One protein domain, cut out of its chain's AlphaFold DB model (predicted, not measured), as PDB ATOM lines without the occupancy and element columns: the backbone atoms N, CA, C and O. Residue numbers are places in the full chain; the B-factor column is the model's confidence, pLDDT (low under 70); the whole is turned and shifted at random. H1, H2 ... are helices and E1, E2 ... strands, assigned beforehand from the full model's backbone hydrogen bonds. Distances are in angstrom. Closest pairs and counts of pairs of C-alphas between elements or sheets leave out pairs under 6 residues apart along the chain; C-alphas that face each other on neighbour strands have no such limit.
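Overview. This is residues 9 to 94 of the 270 residues of the protein "HNH domain-containing protein" of hydrocarbon metagenome (UniProt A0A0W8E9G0). A small two-stranded hairpin, E1 and E2, has helices H1 and H2 packed on it, and H3 packs crosswise on H2. Long stretches with no named element, residues 9 to 23 and 29 to 44, precede E1 and join E1 to E2. The printed part has 86 residues, under half of them in named elements, with two strands and three helices in the order E1, E2, H1, H2, H3; the sheet, E1 - E2, is antiparallel, and the class is mixed, helices and strands. The whole is compact, radius of gyration of the C-alphas 12.7 A, but elongated, 43 by 26 by 23 A.

Along the chain. Find C-alpha 24 at (258.933, 191.351, 209.526), where E1 runs to 28; E2 is 45 to 49, H1 50 to 57. H2, 63 to 74, spans 16.4 A; H3, 78 to 85, ends at (251.159, 191.791, 230.031).

Arrangement. In the hairpin, see N 25 and O 48 at 2.8 A. The closest C-alphas of E1 and H1, 24 and 50, are 6.4 A apart; of E2 and H2, 46 and 70, 6.7 A. H2 touches H3 with residues 67 to 71 alone, closest C-alphas 71 and 78 at 5.4 A, about perpendicular at 89 degrees. H1 and H3 are apart. In H1, H2 and H3 every O i to N i+4 pair is within hydrogen-bond range.

Size, cuts and confidence. C-alphas 21 and 90 are farthest apart, 43.6 A. The printed part has no cut; E1 to E2 is a long link. Residues 32 to 37 are under pLDDT 70.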
ATOM      1  N   ILE A   9     253.561 198.433 211.115       76.12
ATOM      2  CA  ILE A   9     254.973 198.761 211.319       76.12
ATOM      3  C   ILE A   9     255.799 198.022 210.255       76.12
ATOM      4  O   ILE A   9     255.781 196.793 210.172       76.12
ATOM      5  N   LYS A  10     256.499 198.781 209.404       85.81
ATOM      6  CA  LYS A  10     257.261 198.249 208.254       85.81
ATOM      7  C   LYS A  10     258.745 198.020 208.549       85.81
ATOM      8  O   LYS A  10     259.493 197.586 207.675       85.81
ATOM      9  N   TYR A  11     259.184 198.311 209.766       91.38
ATOM     10  CA  TYR A  11     260.577 198.209 210.179       91.38
ATOM     11  C   TYR A  11     260.732 197.295 211.395       91.38
ATOM     12  O   TYR A  11     259.766 196.963 212.072       91.38
ATOM     13  N   CYS A  12     261.958 196.837 211.635       93.81
ATOM     14  CA  CYS A  12     262.302 196.136 212.867       93.81
ATOM     15  C   CYS A  12     262.416 197.155 214.000       93.81
ATOM     16  O   CYS A  12     263.279 198.025 213.938       93.81
ATOM     17  N   GLU A  13     261.602 197.029 215.038       95.69
ATOM     18  CA  GLU A  13     261.594 197.960 216.170       95.69
ATOM     19  C   GLU A  13     262.861 197.855 217.036       95.69
ATOM     20  O   GLU A  13     263.199 198.807 217.724       95.69
ATOM     21  N   TYR A  14     263.603 196.742 216.958       95.94
ATOM     22  CA  TYR A  14     264.876 196.576 217.674       95.94
ATOM     23  C   TYR A  14     266.072 197.192 216.934       95.94
ATOM     24  O   TYR A  14     266.825 197.971 217.505       95.94
ATOM     25  N   CYS A  15     266.272 196.852 215.654       94.62
ATOM     26  CA  CYS A  15     267.457 197.289 214.897       94.62
ATOM     27  C   CYS A  15     267.193 198.411 213.879       94.62
ATOM     28  O   CYS A  15     268.103 198.808 213.156       94.62
ATOM     29  N   GLY A  16     265.948 198.873 213.747       92.00
ATOM     30  CA  GLY A  16     265.544 199.922 212.804       92.00
ATOM     31  C   GLY A  16     265.480 199.494 211.332       92.00
ATOM     32  O   GLY A  16     265.127 200.300 210.475       92.00
ATOM     33  N   ASN A  17     265.802 198.239 210.991       89.25
ATOM     34  CA  ASN A  17     265.858 197.807 209.592       89.25
ATOM     35  C   ASN A  17     264.471 197.863 208.920       89.25
ATOM     36  O   ASN A  17     263.595 197.052 209.238       89.25
ATOM     37  N   ALA A  18     264.315 198.759 207.943       87.94
ATOM     38  CA  ALA A  18     263.094 198.992 207.164       87.94
ATOM     39  C   ALA A  18     263.093 198.328 205.772       87.94
ATOM     40  O   ALA A  18     262.185 198.556 204.979       87.94
ATOM     41  N   THR A  19     264.107 197.519 205.449       82.94
ATOM     42  CA  THR A  19     264.231 196.905 204.118       82.94
ATOM     43  C   THR A  19     263.073 195.943 203.852       82.94
ATOM     44  O   THR A  19     262.843 195.030 204.652       82.94
ATOM     45  N   GLU A  20     262.398 196.113 202.711       77.00
ATOM     46  CA  GLU A  20     261.253 195.289 202.290       77.00
ATOM     47  C   GLU A  20     261.639 193.840 201.957       77.00
ATOM     48  O   GLU A  20     260.827 192.933 202.114       77.00
ATOM     49  N   SER A  21     262.891 193.597 201.554       74.50
ATOM     50  CA  SER A  21     263.398 192.251 201.249       74.50
ATOM     51  C   SER A  21     263.532 191.346 202.478       74.50
ATOM     52  O   SER A  21     263.726 190.141 202.333       74.50
ATOM     53  N   MET A  22     263.439 191.902 203.688       75.19
ATOM     54  CA  MET A  22     263.563 191.157 204.933       75.19
ATOM     55  C   MET A  22     262.215 191.093 205.645       75.19
ATOM     56  O   MET A  22     261.715 192.114 206.126       75.19
ATOM     57  N   ALA A  23     261.674 189.878 205.763       77.25
ATOM     58  CA  ALA A  23     260.401 189.622 206.422       77.25
ATOM     59  C   ALA A  23     260.368 190.205 207.848       77.25
ATOM     60  O   ALA A  23     261.348 190.128 208.603       77.25
ATOM     61  N   LYS A  24     259.228 190.811 208.196       84.19
ATOM     62  CA  LYS A  24     258.933 191.351 209.526       84.19
ATOM     63  C   LYS A  24     257.923 190.444 210.211       84.19
ATOM     64  O   LYS A  24     256.897 190.105 209.627       84.19
ATOM     65  N   HIS A  25     258.240 190.050 211.434       83.25
ATOM     66  CA  HIS A  25     257.494 189.081 212.218       83.25
ATOM     67  C   HIS A  25     257.053 189.739 213.519       83.25
ATOM     68  O   HIS A  25     257.839 190.436 214.164       83.25
ATOM     69  N   THR A  26     255.809 189.500 213.923       86.88
ATOM     70  CA  THR A  26     255.330 189.910 215.243       86.88
ATOM     71  C   THR A  26     255.846 188.931 216.291       86.88
ATOM     72  O   THR A  26     255.445 187.769 216.323       86.88
ATOM     73  N   HIS A  27     256.715 189.415 217.168       87.62
ATOM     74  CA  HIS A  27     257.187 188.710 218.347       87.62
ATOM     75  C   HIS A  27     256.303 189.037 219.552       87.62
ATOM     76  O   HIS A  27     255.913 190.190 219.745       87.62
ATOM     77  N   HIS A  28     256.021 188.033 220.380       87.88
ATOM     78  CA  HIS A  28     255.308 188.216 221.641       87.88
ATOM     79  C   HIS A  28     256.308 188.192 222.802       87.88
ATOM     80  O   HIS A  28     256.924 187.154 223.033       87.88
ATOM     81  N   ILE A  29     256.447 189.304 223.533       88.75
ATOM     82  CA  ILE A  29     257.407 189.450 224.651       88.75
ATOM     83  C   ILE A  29     257.119 188.417 225.750       88.75
ATOM     84  O   ILE A  29     258.015 187.736 226.259       88.75
ATOM     85  N   LYS A  30     255.841 188.279 226.103       84.81
ATOM     86  CA  LYS A  30     255.311 187.174 226.889       84.81
ATOM     87  C   LYS A  30     254.707 186.146 225.937       84.81
ATOM     88  O   LYS A  30     253.806 186.458 225.157       84.81
ATOM     89  N   SER A  31     255.198 184.909 226.020       75.69
ATOM     90  CA  SER A  31     254.854 183.841 225.078       75.69
ATOM     91  C   SER A  31     253.347 183.569 225.015       75.69
ATOM     92  O   SER A  31     252.656 183.561 226.037       75.69
ATOM     93  N   ARG A  32     252.832 183.255 223.816       65.44
ATOM     94  CA  ARG A  32     251.405 182.923 223.613       65.44
ATOM     95  C   ARG A  32     250.958 181.678 224.387       65.44
ATOM     96  O   ARG A  32     249.784 181.537 224.711       65.44
ATOM     97  N   GLY A  33     251.893 180.774 224.693       55.84
ATOM     98  CA  GLY A  33     251.642 179.577 225.501       55.84
ATOM     99  C   GLY A  33     251.420 179.869 226.988       55.84
ATOM    100  O   GLY A  33     250.842 179.041 227.698       55.84
ATOM    101  N   SER A  34     251.835 181.045 227.470       57.19
ATOM    102  CA  SER A  34     251.498 181.499 228.815       57.19
ATOM    103  C   SER A  34     250.025 181.925 228.841       57.19
ATOM    104  O   SER A  34     249.602 182.877 228.190       57.19
ATOM    105  N   ARG A  35     249.193 181.146 229.537       50.31
ATOM    106  CA  ARG A  35     247.746 181.385 229.639       50.31
ATOM    107  C   ARG A  35     247.483 182.815 230.152       50.31
ATOM    108  O   ARG A  35     248.055 183.202 231.167       50.31
ATOM    109  N   GLY A  36     246.603 183.580 229.499       55.72
ATOM    110  CA  GLY A  36     246.214 184.926 229.947       55.72
ATOM    111  C   GLY A  36     245.408 185.716 228.910       55.72
ATOM    112  O   GLY A  36     245.488 185.430 227.720       55.72
ATOM    113  N   LYS A  37     244.625 186.708 229.361       57.72
ATOM    114  CA  LYS A  37     243.756 187.543 228.502       57.72
ATOM    115  C   LYS A  37     244.529 188.562 227.639       57.72
ATOM    116  O   LYS A  37     243.979 189.066 226.670       57.72
ATOM    117  N   ASN A  38     245.809 188.795 227.943       72.81
ATOM    118  CA  ASN A  38     246.557 189.970 227.468       72.81
ATOM    119  C   ASN A  38     247.616 189.620 226.406       72.81
ATOM    120  O   ASN A  38     248.448 190.447 226.046       72.81
ATOM    121  N   VAL A  39     247.607 188.376 225.908       70.38
ATOM    122  CA  VAL A  39     248.596 187.878 224.936       70.38
ATOM    123  C   VAL A  39     248.566 188.690 223.642       70.38
ATOM    124  O   VAL A  39     249.615 188.957 223.068       70.38
ATOM    125  N   GLU A  40     247.381 189.106 223.200       77.44
ATOM    126  CA  GLU A  40     247.195 189.770 221.909       77.44
ATOM    127  C   GLU A  40     247.308 191.298 221.966       77.44
ATOM    128  O   GLU A  40     247.179 191.946 220.925       77.44
ATOM    129  N   PHE A  41     247.558 191.869 223.145       85.00
ATOM    130  CA  PHE A  41     247.665 193.314 223.317       85.00
ATOM    131  C   PHE A  41     248.897 193.860 222.599       85.00
ATOM    132  O   PHE A  41     249.927 193.188 222.495       85.00
ATOM    133  N   LYS A  42     248.799 195.099 222.114       87.81
ATOM    134  CA  LYS A  42     249.913 195.792 221.455       87.81
ATOM    135  C   LYS A  42     251.126 195.907 222.382       87.81
ATOM    136  O   LYS A  42     252.248 195.705 221.933       87.81
ATOM    137  N   GLU A  43     250.900 196.073 223.684       92.44
ATOM    138  CA  GLU A  43     251.914 196.095 224.743       92.44
ATOM    139  C   GLU A  43     252.705 194.784 224.864       92.44
ATOM    140  O   GLU A  43     253.804 194.772 225.410       92.44
ATOM    141  N   ASN A  44     252.171 193.672 224.349       90.44
ATOM    142  CA  ASN A  44     252.866 192.388 224.320       90.44
ATOM    143  C   ASN A  44     253.545 192.097 222.972       90.44
ATOM    144  O   ASN A  44     254.188 191.056 222.828       90.44
ATOM    145  N   LYS A  45     253.388 192.971 221.972       91.50
ATOM    146  CA  LYS A  45     253.797 192.729 220.586       91.50
ATOM    147  C   LYS A  45     254.878 193.704 220.140       91.50
ATOM    148  O   LYS A  45     254.725 194.922 220.245       91.50
ATOM    149  N   ILE A  46     255.932 193.153 219.550       93.06
ATOM    150  CA  ILE A  46     257.006 193.907 218.903       93.06
ATOM    151  C   ILE A  46     257.313 193.306 217.531       93.06
ATOM    152  O   ILE A  46     257.355 192.089 217.364       93.06
ATOM    153  N   VAL A  47     257.506 194.145 216.525       92.81
ATOM    154  CA  VAL A  47     257.820 193.764 215.152       92.81
ATOM    155  C   VAL A  47     259.330 193.668 214.996       92.81
ATOM    156  O   VAL A  47     260.061 194.651 215.103       92.81
ATOM    157  N   LEU A  48     259.810 192.461 214.708       91.50
ATOM    158  CA  LEU A  48     261.227 192.162 214.534       91.50
ATOM    159  C   LEU A  48     261.500 191.680 213.109       91.50
ATOM    160  O   LEU A  48     260.670 191.022 212.483       91.50
ATOM    161  N   CYS A  49     262.686 191.978 212.580       90.06
ATOM    162  CA  CYS A  49     263.163 191.270 211.394       90.06
ATOM    163  C   CYS A  49     263.511 189.816 211.735       90.06
ATOM    164  O   CYS A  49     263.776 189.513 212.897       90.06
ATOM    165  N   ALA A  50     263.574 188.942 210.726       83.88
ATOM    166  CA  ALA A  50     263.900 187.522 210.908       83.88
ATOM    167  C   ALA A  50     265.129 187.281 211.814       83.88
ATOM    168  O   ALA A  50     265.063 186.477 212.737       83.88
ATOM    169  N   GLU A  51     266.216 188.039 211.632       89.38
ATOM    170  CA  GLU A  51     267.428 187.898 212.451       89.38
ATOM    171  C   GLU A  51     267.206 188.277 213.927       89.38
ATOM    172  O   GLU A  51     267.575 187.521 214.827       89.38
ATOM    173  N   CYS A  52     266.594 189.436 214.196       92.25
ATOM    174  CA  CYS A  52     266.314 189.870 215.569       92.25
ATOM    175  C   CYS A  52     265.267 188.970 216.231       92.25
ATOM    176  O   CYS A  52     265.373 188.674 217.415       92.25
ATOM    177  N   HIS A  53     264.298 188.477 215.459       89.38
ATOM    178  CA  HIS A  53     263.305 187.516 215.920       89.38
ATOM    179  C   HIS A  53     263.973 186.219 216.396       89.38
ATOM    180  O   HIS A  53     263.710 185.763 217.507       89.38
ATOM    181  N   THR A  54     264.904 185.666 215.611       85.00
ATOM    182  CA  THR A  54     265.694 184.493 216.015       85.00
ATOM    183  C   THR A  54     266.560 184.779 217.241       85.00
ATOM    184  O   THR A  54     266.600 183.964 218.159       85.00
ATOM    185  N   LYS A  55     267.231 185.938 217.304       88.69
ATOM    186  CA  LYS A  55     268.055 186.314 218.467       88.69
ATOM    187  C   LYS A  55     267.233 186.455 219.751       88.69
ATOM    188  O   LYS A  55     267.719 186.043 220.802       88.69
ATOM    189  N   ALA A  56     266.012 186.983 219.672       88.00
ATOM    190  CA  ALA A  56     265.096 187.080 220.808       88.00
ATOM    191  C   ALA A  56     264.689 185.693 221.331       88.00
ATOM    192  O   ALA A  56     264.820 185.419 222.523       88.00
ATOM    193  N   HIS A  57     264.300 184.772 220.441       82.25
ATOM    194  CA  HIS A  57     264.003 183.382 220.824       82.25
ATOM    195  C   HIS A  57     265.222 182.654 221.404       82.25
ATOM    196  O   HIS A  57     265.103 181.915 222.378       82.25
ATOM    197  N   ALA A  58     266.415 182.922 220.868       79.88
ATOM    198  CA  ALA A  58     267.672 182.377 221.379       79.88
ATOM    199  C   ALA A  58     268.126 182.996 222.718       79.88
ATOM    200  O   ALA A  58     269.088 182.512 223.309       79.88
ATOM    201  N   GLY A  59     267.474 184.064 223.196       81.19
ATOM    202  CA  GLY A  59     267.875 184.801 224.401       81.19
ATOM    203  C   GLY A  59     269.112 185.679 224.244       81.19
ATOM    204  O   GLY A  59     269.649 186.146 225.242       81.19
ATOM    205  N   ASN A  60     269.550 185.925 223.008       86.44
ATOM    206  CA  ASN A  60     270.634 186.859 222.699       86.44
ATOM    207  C   ASN A  60     270.160 188.320 222.658       86.44
ATOM    208  O   ASN A  60     270.986 189.224 222.688       86.44
ATOM    209  N   ILE A  61     268.847 188.541 222.547       91.88
ATOM    210  CA  ILE A  61     268.197 189.823 222.825       91.88
ATOM    211  C   ILE A  61     267.354 189.614 224.078       91.88
ATOM    212  O   ILE A  61     266.494 188.730 224.104       91.88
ATOM    213  N   GLY A  62     267.634 190.396 225.117       88.00
ATOM    214  CA  GLY A  62     266.977 190.280 226.408       88.00
ATOM    215  C   GLY A  62     265.528 190.754 226.352       88.00
ATOM    216  O   GLY A  62     265.190 191.732 225.682       88.00
ATOM    217  N   ARG A  63     264.656 190.096 227.120       89.88
ATOM    218  CA  ARG A  63     263.242 190.482 227.228       89.88
ATOM    219  C   ARG A  63     263.087 191.927 227.697       89.88
ATOM    220  O   ARG A  63     262.237 192.645 227.175       89.88
ATOM    221  N   TRP A  64     263.919 192.356 228.647       90.25
ATOM    222  CA  TRP A  64     263.892 193.725 229.158       90.25
ATOM    223  C   TRP A  64     264.144 194.777 228.068       90.25
ATOM    224  O   TRP A  64     263.463 195.797 228.045       90.25
ATOM    225  N   GLU A  65     265.051 194.516 227.122       92.94
ATOM    226  CA  GLU A  65     265.309 195.430 225.998       92.94
ATOM    227  C   GLU A  65     264.055 195.614 225.133       92.94
ATOM    228  O   GLU A  65     263.694 196.736 224.778       92.94
ATOM    229  N   LEU A  66     263.341 194.519 224.847       94.62
ATOM    230  CA  LEU A  66     262.092 194.553 224.079       94.62
ATOM    231  C   LEU A  66     260.986 195.316 224.824       94.62
ATOM    232  O   LEU A  66     260.236 196.069 224.206       94.62
ATOM    233  N   ILE A  67     260.901 195.143 226.148       93.75
ATOM    234  CA  ILE A  67     259.938 195.856 227.001       93.75
ATOM    235  C   ILE A  67     260.186 197.362 226.946       93.75
ATOM    236  O   ILE A  67     259.228 198.116 226.815       93.75
ATOM    237  N   VAL A  68     261.445 197.803 227.021       94.69
ATOM    238  CA  VAL A  68     261.795 199.230 226.956       94.69
ATOM    239  C   VAL A  68     261.354 199.847 225.626       94.69
ATOM    240  O   VAL A  68     260.738 200.909 225.633       94.69
ATOM    241  N   ILE A  69     261.587 199.159 224.504       96.06
ATOM    242  CA  ILE A  69     261.180 199.636 223.172       96.06
ATOM    243  C   ILE A  69     259.654 199.766 223.071       96.06
ATOM    244  O   ILE A  69     259.138 200.788 222.617       96.06
ATOM    245  N   VAL A  70     258.912 198.745 223.513       95.38
ATOM    246  CA  VAL A  70     257.443 198.788 223.473       95.38
ATOM    247  C   VAL A  70     256.890 199.836 224.440       95.38
ATOM    248  O   VAL A  70     255.926 200.517 224.104       95.38
ATOM    249  N   ALA A  71     257.504 200.016 225.611       94.81
ATOM    250  CA  ALA A  71     257.129 201.055 226.566       94.81
ATOM    251  C   ALA A  71     257.240 202.454 225.937       94.81
ATOM    252  O   ALA A  71     256.279 203.223 225.986       94.81
ATOM    253  N   GLU A  72     258.358 202.741 225.264       94.69
ATOM    254  CA  GLU A  72     258.563 204.002 224.547       94.69
ATOM    255  C   GLU A  72     257.516 204.207 223.440       94.69
ATOM    256  O   GLU A  72     256.872 205.257 223.395       94.69
ATOM    257  N   ARG A  73     257.270 203.189 222.603       94.19
ATOM    258  CA  ARG A  73     256.260 203.246 221.529       94.19
ATOM    259  C   ARG A  73     254.855 203.522 222.057       94.19
ATOM    260  O   ARG A  73     254.099 204.280 221.456       94.19
ATOM    261  N   GLU A  74     254.488 202.871 223.155       92.19
ATOM    262  CA  GLU A  74     253.143 202.944 223.723       92.19
ATOM    263  C   GLU A  74     252.950 204.124 224.686       92.19
ATOM    264  O   GLU A  74     251.854 204.268 225.235       92.19
ATOM    265  N   GLY A  75     253.986 204.944 224.907       93.06
ATOM    266  CA  GLY A  75     253.957 206.062 225.853       93.06
ATOM    267  C   GLY A  75     253.752 205.616 227.305       93.06
ATOM    268  O   GLY A  75     253.086 206.308 228.074       93.06
ATOM    269  N   LYS A  76     254.271 204.440 227.667       94.88
ATOM    270  CA  LYS A  76     254.135 203.806 228.987       94.88
ATOM    271  C   LYS A  76     255.501 203.616 229.637       94.88
ATOM    272  O   LYS A  76     256.532 203.686 228.975       94.88
ATOM    273  N   THR A  77     255.524 203.335 230.936       94.00
ATOM    274  CA  THR A  77     256.748 202.867 231.598       94.00
ATOM    275  C   THR A  77     256.919 201.347 231.428       94.00
ATOM    276  O   THR A  77     255.926 200.630 231.255       94.00
ATOM    277  N   PRO A  78     258.153 200.814 231.502       91.75
ATOM    278  CA  PRO A  78     258.397 199.368 231.502       91.75
ATOM    279  C   PRO A  78     257.589 198.598 232.559       91.75
ATOM    280  O   PRO A  78     257.150 197.474 232.310       91.75
ATOM    281  N   GLU A  79     257.351 199.207 233.721       90.75
ATOM    282  CA  GLU A  79     256.532 198.655 234.803       90.75
ATOM    283  C   GLU A  79     255.078 198.491 234.370       90.75
ATOM    284  O   GLU A  79     254.509 197.413 234.538       90.75
ATOM    285  N   GLN A  80     254.500 199.529 233.759       90.69
ATOM    286  CA  GLN A  80     253.131 199.487 233.245       90.69
ATOM    287  C   GLN A  80     252.985 198.421 232.160       90.69
ATOM    288  O   GLN A  80     252.004 197.682 232.158       90.69
ATOM    289  N   ILE A  81     253.971 198.286 231.265       92.19
ATOM    290  CA  ILE A  81     253.985 197.193 230.283       92.19
ATOM    291  C   ILE A  81     253.989 195.839 230.994       92.19
ATOM    292  O   ILE A  81     253.148 194.997 230.684       92.19
ATOM    293  N   CYS A  82     254.880 195.628 231.969       88.62
ATOM    294  CA  CYS A  82     254.955 194.376 232.728       88.62
ATOM    295  C   CYS A  82     253.650 194.055 233.467       88.62
ATOM    296  O   CYS A  82     253.264 192.888 233.531       88.62
ATOM    297  N   GLU A  83     252.967 195.054 234.021       88.06
ATOM    298  CA  GLU A  83     251.661 194.895 234.664       88.06
ATOM    299  C   GLU A  83     250.591 194.489 233.646       88.06
ATOM    300  O   GLU A  83     249.940 193.456 233.818       88.06
ATOM    301  N   ILE A  84     250.490 195.222 232.532       87.81
ATOM    302  CA  ILE A  84     249.528 194.963 231.452       87.81
ATOM    303  C   ILE A  84     249.707 193.557 230.888       87.81
ATOM    304  O   ILE A  84     248.733 192.825 230.734       87.81
ATOM    305  N   ILE A  85     250.933 193.128 230.597       87.38
ATOM    306  CA  ILE A  85     251.159 191.791 230.031       87.38
ATOM    307  C   ILE A  85     251.212 190.705 231.119       87.38
ATOM    308  O   ILE A  85     251.213 189.513 230.812       87.38
ATOM    309  N   GLY A  86     251.181 191.075 232.403       84.81
ATOM    310  CA  GLY A  86     251.157 190.156 233.540       84.81
ATOM    311  C   GLY A  86     252.475 189.404 233.734       84.81
ATOM    312  O   GLY A  86     252.470 188.174 233.831       84.81
ATOM    313  N   LEU A  87     253.593 190.125 233.703       85.81
ATOM    314  CA  LEU A  87     254.929 189.650 234.079       85.81
ATOM    315  C   LEU A  87     255.342 190.073 235.498       85.81
ATOM    316  O   LEU A  87     256.360 189.599 235.989       85.81
ATOM    317  N   MET A  88     254.573 190.934 236.165       82.25
ATOM    318  CA  MET A  88     254.842 191.319 237.555       82.25
ATOM    319  C   MET A  88     254.715 190.116 238.500       82.25
ATOM    320  O   MET A  88     253.734 189.375 238.435       82.25
ATOM    321  N   VAL A  89     255.674 189.960 239.418       75.38
ATOM    322  CA  VAL A  89     255.631 188.957 240.497       75.38
ATOM    323  C   VAL A  89     255.664 189.679 241.832       75.38
ATOM    324  O   VAL A  89     256.653 190.329 242.151       75.38
ATOM    325  N   ASP A  90     254.576 189.601 242.600       72.31
ATOM    326  CA  ASP A  90     254.450 190.232 243.924       72.31
ATOM    327  C   ASP A  90     254.880 191.712 243.954       72.31
ATOM    328  O   ASP A  90     255.487 192.180 244.914       72.31
ATOM    329  N   LYS A  91     254.535 192.461 242.893       78.00
ATOM    330  CA  LYS A  91     254.897 193.877 242.646       78.00
ATOM    331  C   LYS A  91     256.359 194.138 242.264       78.00
ATOM    332  O   LYS A  91     256.730 195.294 242.083       78.00
ATOM    333  N   PHE A  92     257.165 193.101 242.084       79.25
ATOM    334  CA  PHE A  92     258.516 193.214 241.545       79.25
ATOM    335  C   PHE A  92     258.524 192.995 240.035       79.25
ATOM    336  O   PHE A  92     257.783 192.165 239.494       79.25
ATOM    337  N   LEU A  93     259.413 193.724 239.362       83.44
ATOM    338  CA  LEU A  93     259.738 193.463 237.969       83.44
ATOM    339  C   LEU A  93     260.533 192.158 237.853       83.44
ATOM    340  O   LEU A  93     261.359 191.876 238.725       83.44
ATOM    341  N   PRO A  94     260.388 191.404 236.751       82.31
ATOM    342  CA  PRO A  94     261.178 190.196 236.518       82.31
ATOM    343  C   PRO A  94     262.694 190.398 236.638       82.31
ATOM    344  O   PRO A  94     263.392 189.509 237.119       82.31
TER     345      PRO A  94